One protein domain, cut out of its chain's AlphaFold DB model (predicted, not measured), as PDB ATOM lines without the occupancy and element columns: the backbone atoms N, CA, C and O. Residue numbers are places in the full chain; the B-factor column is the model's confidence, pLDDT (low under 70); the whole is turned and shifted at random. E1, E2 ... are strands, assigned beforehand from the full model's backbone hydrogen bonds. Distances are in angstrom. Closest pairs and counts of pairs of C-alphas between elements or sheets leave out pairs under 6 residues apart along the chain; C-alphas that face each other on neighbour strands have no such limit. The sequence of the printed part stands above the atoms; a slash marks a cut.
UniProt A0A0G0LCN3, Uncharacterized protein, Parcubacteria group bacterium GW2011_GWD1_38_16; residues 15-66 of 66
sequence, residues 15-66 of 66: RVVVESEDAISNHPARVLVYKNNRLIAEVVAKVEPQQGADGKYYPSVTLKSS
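This is residues 15 to 66 of the 66 residues of an uncharacterized protein of Parcubacteria group bacterium GW2011_GWD1_38_16 (UniProt A0A0G0LCN3). The model is a single narrow, rod-like sheet of four antiparallel strands, with no named helix to cover either face. The long strand E3 runs along most of its length: E2 pairs with E3 residues 38 to 45 and has E1 on its other side, while E4 pairs, staggered from E2, with E3 residues 42 to 51. The printed part has 52 residues and is all strand in class, with E1, E2, E3 and E4 following in the chain and standing in that same order across the sheet, a meander, each strand the antiparallel neighbour of the one before. The whole is loose, with a radius of gyration of the C-alphas of 13.8 A, and spans 48 by 17 by 11 A.

E1, residues 15 to 20, and E2, residues 29 to 35, form a hairpin and are antiparallel, at 165 degrees between their directions. N 17 and O 32 are 2.8 A apart, and N 34 and O 15 are also 2.8 A apart, both within hydrogen-bond range. E2 and E3, residues 38 to 51, form the next hairpin, antiparallel at 160 degrees; N 31 and O 43 are 2.9 A apart, within hydrogen-bond range. The C-alphas of Ala 29 and Ala 45 face each other at 5.0 A. E3 bends by 53 degrees at residue 48. E3 and E4, residues 57 to 65, form the third hairpin, antiparallel at 166 degrees. Here N 46 and O 62 are 3.0 A apart and N 58 and O 50 are 3.0 A apart, within hydrogen-bond range. The edge strands E1 and E4 are apart.

E1 begins at C-alpha 15 (12.760, -5.631, 22.897) and is 15.6 A long from first to last C-alpha. E2 is 20.4 A long. E3, the longest strand with 14 residues, covers 37.2 A and ends at C-alpha 51 (5.187, 19.262, -2.633). E4 covers 23.8 A and ends at C-alpha 65 (12.079, 1.234, 8.064).

The two C-alphas farthest apart are those of Asn 36 and Asp 54, at 47.8 A. From edge to edge of the sheet the strands' lines turn by 22 degrees and the way across it turns by 71 degrees. The printed part has no cut and ends at residue 66, the chain's last residue. The link from E1 to E2, 8 residues, is short; those from E2 to E3 and from E3 to E4 are tight, and no link is long. The mean pLDDT of the printed part is 84.7, and it is under 70 at residue 23 and at residues 25 to 26, which lie in the link from E1 to E2.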
ATOM      1  N   ARG A  15      12.856  -6.866  22.102       83.06
ATOM      2  CA  ARG A  15      12.760  -5.631  22.897       83.06
ATOM      3  C   ARG A  15      12.509  -4.446  21.978       83.06
ATOM      4  O   ARG A  15      13.348  -4.151  21.133       83.06
ATOM      5  N   VAL A  16      11.413  -3.731  22.201       84.50
ATOM      6  CA  VAL A  16      11.120  -2.465  21.520       84.50
ATOM      7  C   VAL A  16      11.521  -1.305  22.429       84.50
ATOM      8  O   VAL A  16      11.185  -1.300  23.613       84.50
ATOM      9  N   VAL A  17      12.264  -0.345  21.891       84.44
ATOM     10  CA  VAL A  17      12.677   0.882  22.578       84.44
ATOM     11  C   VAL A  17      12.153   2.067  21.780       84.44
ATOM     12  O   VAL A  17      12.443   2.185  20.593       84.44
ATOM     13  N   VAL A  18      11.387   2.935  22.433       84.69
ATOM     14  CA  VAL A  18      10.930   4.205  21.861       84.69
ATOM     15  C   VAL A  18      11.869   5.291  22.373       84.69
ATOM     16  O   VAL A  18      11.926   5.529  23.577       84.69
ATOM     17  N   GLU A  19      12.651   5.901  21.483       80.88
ATOM     18  CA  GLU A  19      13.573   6.985  21.860       80.88
ATOM     19  C   GLU A  19      12.869   8.347  21.889       80.88
ATOM     20  O   GLU A  19      13.217   9.203  22.697       80.88
ATOM     21  N   SER A  20      11.877   8.543  21.018       73.19
ATOM     22  CA  SER A  20      11.034   9.740  20.984       73.19
ATOM     23  C   SER A  20       9.680   9.390  20.379       73.19
ATOM     24  O   SER A  20       9.632   8.733  19.336       73.19
ATOM     25  N   GLU A  21       8.604   9.825  21.034       70.50
ATOM     26  CA  GLU A  21       7.218   9.689  20.559       70.50
ATOM     27  C   GLU A  21       6.824  10.846  19.630       70.50
ATOM     28  O   GLU A  21       6.029  10.659  18.709       70.50
ATOM     29  N   ASP A  22       7.449  12.014  19.809       70.06
ATOM     30  CA  ASP A  22       7.176  13.210  19.020       70.06
ATOM     31  C   ASP A  22       8.153  13.336  17.847       70.06
ATOM     32  O   ASP A  22       9.374  13.226  18.006       70.06
ATOM     33  N   ALA A  23       7.602  13.607  16.661       62.53
ATOM     34  CA  ALA A  23       8.357  13.986  15.475       62.53
ATOM     35  C   ALA A  23       8.171  15.490  15.220       62.53
ATOM     36  O   ALA A  23       7.169  15.918  14.649       62.53
ATOM     37  N   ILE A  24       9.144  16.298  15.635       71.06
ATOM     38  CA  ILE A  24       9.231  17.724  15.280       71.06
ATOM     39  C   ILE A  24      10.291  17.917  14.194       71.06
ATOM     40  O   ILE A  24      11.167  17.073  14.022       71.06
ATOM     41  N   SER A  25      10.238  19.036  13.462       63.47
ATOM     42  CA  SER A  25      11.025  19.305  12.238       63.47
ATOM     43  C   SER A  25      12.554  19.112  12.346       63.47
ATOM     44  O   SER A  25      13.221  19.137  11.319       63.47
ATOM     45  N   ASN A  26      13.115  18.901  13.540       65.38
ATOM     46  CA  ASN A  26      14.529  18.583  13.766       65.38
ATOM     47  C   ASN A  26      14.768  17.401  14.726       65.38
ATOM     48  O   ASN A  26      15.923  17.094  15.014       65.38
ATOM     49  N   HIS A  27      13.727  16.766  15.271       74.62
ATOM     50  CA  HIS A  27      13.836  15.609  16.170       74.62
ATOM     51  C   HIS A  27      12.872  14.536  15.661       74.62
ATOM     52  O   HIS A  27      11.667  14.646  15.890       74.62
ATOM     53  N   PRO A  28      13.367  13.548  14.902       80.25
ATOM     54  CA  PRO A  28      12.520  12.485  14.393       80.25
ATOM     55  C   PRO A  28      12.088  11.549  15.523       80.25
ATOM     56  O   PRO A  28      12.882  11.250  16.416       80.25
ATOM     57  N   ALA A  29      10.864  11.030  15.440       85.75
ATOM     58  CA  ALA A  29      10.452   9.935  16.309       85.75
ATOM     59  C   ALA A  29      11.162   8.654  15.861       85.75
ATOM     60  O   ALA A  29      11.318   8.395  14.661       85.75
ATOM     61  N   ARG A  30      11.635   7.872  16.828       86.62
ATOM     62  CA  ARG A  30      12.472   6.697  16.581       86.62
ATOM     63  C   ARG A  30      12.024   5.536  17.441       86.62
ATOM     64  O   ARG A  30      11.911   5.657  18.662       86.62
ATOM     65  N   VAL A  31      11.820   4.403  16.787       88.25
ATOM     66  CA  VAL A  31      11.497   3.129  17.419       88.25
ATOM     67  C   VAL A  31      12.534   2.102  16.989       88.25
ATOM     68  O   VAL A  31      12.735   1.862  15.800       88.25
ATOM     69  N   LEU A  32      13.191   1.489  17.966       88.81
ATOM     70  CA  LEU A  32      14.246   0.504  17.776       88.81
ATOM     71  C   LEU A  32      13.751  -0.865  18.231       88.81
ATOM     72  O   LEU A  32      13.306  -1.030  19.368       88.81
ATOM     73  N   VAL A  33      13.852  -1.864  17.361       88.94
ATOM     74  CA  VAL A  33      13.452  -3.243  17.647       88.94
ATOM     75  C   VAL A  33      14.698  -4.104  17.743       88.94
ATOM     76  O   VAL A  33      15.450  -4.258  16.783       88.94
ATOM     77  N   TYR A  34      14.913  -4.697  18.908       87.62
ATOM     78  CA  TYR A  34      16.032  -5.584  19.185       87.62
ATOM     79  C   TYR A  34      15.558  -7.027  19.281       87.62
ATOM     80  O   TYR A  34      14.511  -7.277  19.863       87.62
ATOM     81  N   LYS A  35      16.368  -7.973  18.800       87.56
ATOM     82  CA  LYS A  35      16.277  -9.398  19.123       87.56
ATOM     83  C   LYS A  35      17.584  -9.865  19.751       87.56
ATOM     84  O   LYS A  35      18.632  -9.677  19.142       87.56
ATOM     85  N   ASN A  36      17.566 -10.475  20.936       87.31
ATOM     86  CA  ASN A  36      18.796 -10.938  21.610       87.31
ATOM     87  C   ASN A  36      19.856  -9.825  21.754       87.31
ATOM     88  O   ASN A  36      21.027 -10.033  21.453       87.31
ATOM     89  N   ASN A  37      19.435  -8.613  22.140       84.88
ATOM     90  CA  ASN A  37      20.252  -7.385  22.194       84.88
ATOM     91  C   ASN A  37      20.844  -6.896  20.856       84.88
ATOM     92  O   ASN A  37      21.547  -5.886  20.839       84.88
ATOM     93  N   ARG A  38      20.529  -7.533  19.727       88.50
ATOM     94  CA  ARG A  38      20.896  -7.067  18.387       88.50
ATOM     95  C   ARG A  38      19.756  -6.252  17.787       88.50
ATOM     96  O   ARG A  38      18.626  -6.722  17.792       88.50
ATOM     97  N   LEU A  39      20.037  -5.062  17.256       90.44
ATOM     98  CA  LEU A  39      19.045  -4.285  16.504       90.44
ATOM     99  C   LEU A  39      18.664  -5.058  15.231       90.44
ATOM    100  O   LEU A  39      19.546  -5.436  14.459       90.44
ATOM    101  N   ILE A  40      17.373  -5.340  15.056       92.31
ATOM    102  CA  ILE A  40      16.827  -6.065  13.898       92.31
ATOM    103  C   ILE A  40      15.935  -5.199  13.014       92.31
ATOM    104  O   ILE A  40      15.722  -5.568  11.865       92.31
ATOM    105  N   ALA A  41      15.409  -4.095  13.543       90.31
ATOM    106  CA  ALA A  41      14.691  -3.100  12.766       90.31
ATOM    107  C   ALA A  41      14.762  -1.734  13.454       90.31
ATOM    108  O   ALA A  41      14.725  -1.642  14.684       90.31
ATOM    109  N   GLU A  42      14.816  -0.681  12.654       91.25
ATOM    110  CA  GLU A  42      14.643   0.704  13.084       91.25
ATOM    111  C   GLU A  42      13.507   1.327  12.274       91.25
ATOM    112  O   GLU A  42      13.469   1.215  11.050       91.25
ATOM    113  N   VAL A  43      12.580   1.991  12.962       89.50
ATOM    114  CA  VAL A  43      11.525   2.794  12.344       89.50
ATOM    115  C   VAL A  43      11.749   4.249  12.723       89.50
ATOM    116  O   VAL A  43      11.717   4.608  13.900       89.50
ATOM    117  N   VAL A  44      11.957   5.089  11.713       88.62
ATOM    118  CA  VAL A  44      12.137   6.534  11.866       88.62
ATOM    119  C   VAL A  44      10.948   7.249  11.241       88.62
ATOM    120  O   VAL A  44      10.688   7.087  10.047       88.62
ATOM    121  N   ALA A  45      10.262   8.074  12.026       86.81
ATOM    122  CA  ALA A  45       9.277   9.019  11.521       86.81
ATOM    123  C   ALA A  45       9.896  10.418  11.447       86.81
ATOM    124  O   ALA A  45      10.383  10.953  12.445       86.81
ATOM    125  N   LYS A  46       9.878  11.017  10.256       87.44
ATOM    126  CA  LYS A  46      10.358  12.384  10.020       87.44
ATOM    127  C   LYS A  46       9.228  13.264   9.530       87.44
ATOM    128  O   LYS A  46       8.419  12.816   8.722       87.44
ATOM    129  N   VAL A  47       9.221  14.518   9.966       84.88
ATOM    130  CA  VAL A  47       8.387  15.556   9.359       84.88
ATOM    131  C   VAL A  47       9.252  16.313   8.366       84.88
ATOM    132  O   VAL A  47      10.159  17.040   8.764       84.88
ATOM    133  N   GLU A  48       8.979  16.124   7.083       85.50
ATOM    134  CA  GLU A  48       9.671  16.808   5.994       85.50
ATOM    135  C   GLU A  48       8.628  17.444   5.064       85.50
ATOM    136  O   GLU A  48       7.561  16.863   4.840       85.50
ATOM    137  N   PRO A  49       8.878  18.656   4.542       86.44
ATOM    138  CA  PRO A  49       7.952  19.291   3.622       86.44
ATOM    139  C   PRO A  49       7.928  18.536   2.288       86.44
ATOM    140  O   PRO A  49       8.970  18.348   1.661       86.44
ATOM    141  N   GLN A  50       6.741  18.144   1.828       91.06
ATOM    142  CA  GLN A  50       6.547  17.572   0.493       91.06
ATOM    143  C   GLN A  50       5.655  18.457  -0.370       91.06
ATOM    144  O   GLN A  50       4.750  19.128   0.133       91.06
ATOM    145  N   GLN A  51       5.931  18.461  -1.675       94.94
ATOM    146  CA  GLN A  51       5.187  19.262  -2.633       94.94
ATOM    147  C   GLN A  51       3.877  18.563  -3.014       94.94
ATOM    148  O   GLN A  51       3.875  17.411  -3.446       94.94
ATOM    149  N   GLY A  52       2.763  19.270  -2.845       91.56
ATOM    150  CA  GLY A  52       1.443  18.843  -3.283       91.56
ATOM    151  C   GLY A  52       1.225  19.062  -4.779       91.56
ATOM    152  O   GLY A  52       1.989  19.751  -5.456       91.56
ATOM    153  N   ALA A  53       0.128  18.505  -5.297       94.00
ATOM    154  CA  ALA A  53      -0.260  18.653  -6.702       94.00
ATOM    155  C   ALA A  53      -0.556  20.112  -7.112       94.00
ATOM    156  O   ALA A  53      -0.536  20.436  -8.295       94.00
ATOM    157  N   ASP A  54      -0.810  20.995  -6.143       94.81
ATOM    158  CA  ASP A  54      -1.011  22.435  -6.336       94.81
ATOM    159  C   ASP A  54       0.304  23.240  -6.336       94.81
ATOM    160  O   ASP A  54       0.290  24.470  -6.412       94.81
ATOM    161  N   GLY A  55       1.445  22.553  -6.231       94.56
ATOM    162  CA  GLY A  55       2.774  23.145  -6.198       94.56
ATOM    163  C   GLY A  55       3.192  23.706  -4.835       94.56
ATOM    164  O   GLY A  55       4.335  24.154  -4.718       94.56
ATOM    165  N   LYS A  56       2.330  23.672  -3.808       95.12
ATOM    166  CA  LYS A  56       2.650  24.145  -2.450       95.12
ATOM    167  C   LYS A  56       3.306  23.051  -1.614       95.12
ATOM    168  O   LYS A  56       3.178  21.869  -1.911       95.12
ATOM    169  N   TYR A  57       4.003  23.451  -0.551       91.25
ATOM    170  CA  TYR A  57       4.661  22.531   0.374       91.25
ATOM    171  C   TYR A  57       3.850  22.349   1.650       91.25
ATOM    172  O   TYR A  57       3.382  23.323   2.242       91.25
ATOM    173  N   TYR A  58       3.748  21.100   2.092       87.50
ATOM    174  CA  TYR A  58       3.011  20.706   3.287       87.50
ATOM    175  C   TYR A  58       3.903  19.879   4.209       87.50
ATOM    176  O   TYR A  58       4.697  19.080   3.708       87.50
ATOM    177  N   PRO A  59       3.792  20.044   5.540       85.19
ATOM    178  CA  PRO A  59       4.484  19.174   6.479       85.19
ATOM    179  C   PRO A  59       3.937  17.751   6.336       85.19
ATOM    180  O   PRO A  59       2.760  17.506   6.598       85.19
ATOM    181  N   SER A  60       4.797  16.819   5.933       86.62
ATOM    182  CA  SER A  60       4.423  15.427   5.703       86.62
ATOM    183  C   SER A  60       5.216  14.508   6.618       86.62
ATOM    184  O   SER A  60       6.440  14.609   6.718       86.62
ATOM    185  N   VAL A  61       4.514  13.584   7.272       85.25
ATOM    186  CA  VAL A  61       5.149  12.525   8.058       85.25
ATOM    187  C   VAL A  61       5.573  11.411   7.110       85.25
ATOM    188  O   VAL A  61       4.736  10.786   6.462       85.25
ATOM    189  N   THR A  62       6.873  11.149   7.041       84.75
ATOM    190  CA  THR A  62       7.436  10.023   6.294       84.75
ATOM    191  C   THR A  62       7.927   8.966   7.272       84.75
ATOM    192  O   THR A  62       8.707   9.271   8.175       84.75
ATOM    193  N   LEU A  63       7.485   7.723   7.075       84.75
ATOM    194  CA  LEU A  63       7.958   6.558   7.817       84.75
ATOM    195  C   LEU A  63       9.012   5.829   6.988       84.75
ATOM    196  O   LEU A  63       8.755   5.449   5.845       84.75
ATOM    197  N   LYS A  64      10.190   5.614   7.569       87.06
ATOM    198  CA  LYS A  64      11.244   4.794   6.972       87.06
ATOM    199  C   LYS A  64      11.580   3.644   7.909       87.06
ATOM    200  O   LYS A  64      11.840   3.878   9.086       87.06
ATOM    201  N   SER A  65      11.599   2.429   7.371       84.69
ATOM    202  CA  SER A  65      12.079   1.234   8.064       84.69
ATOM    203  C   SER A  65      13.380   0.735   7.437       84.69
ATOM    204  O   SER A  65      13.496   0.730   6.207       84.69
ATOM    205  N   SER A  66      14.325   0.289   8.262       73.75
ATOM    206  CA  SER A  66      15.559  -0.396   7.843       73.75
ATOM    207  C   SER A  66      15.902  -1.565   8.746       73.75
ATOM    208  O   SER A  66      15.551  -1.478   9.946       73.75
TER     209      SER A  66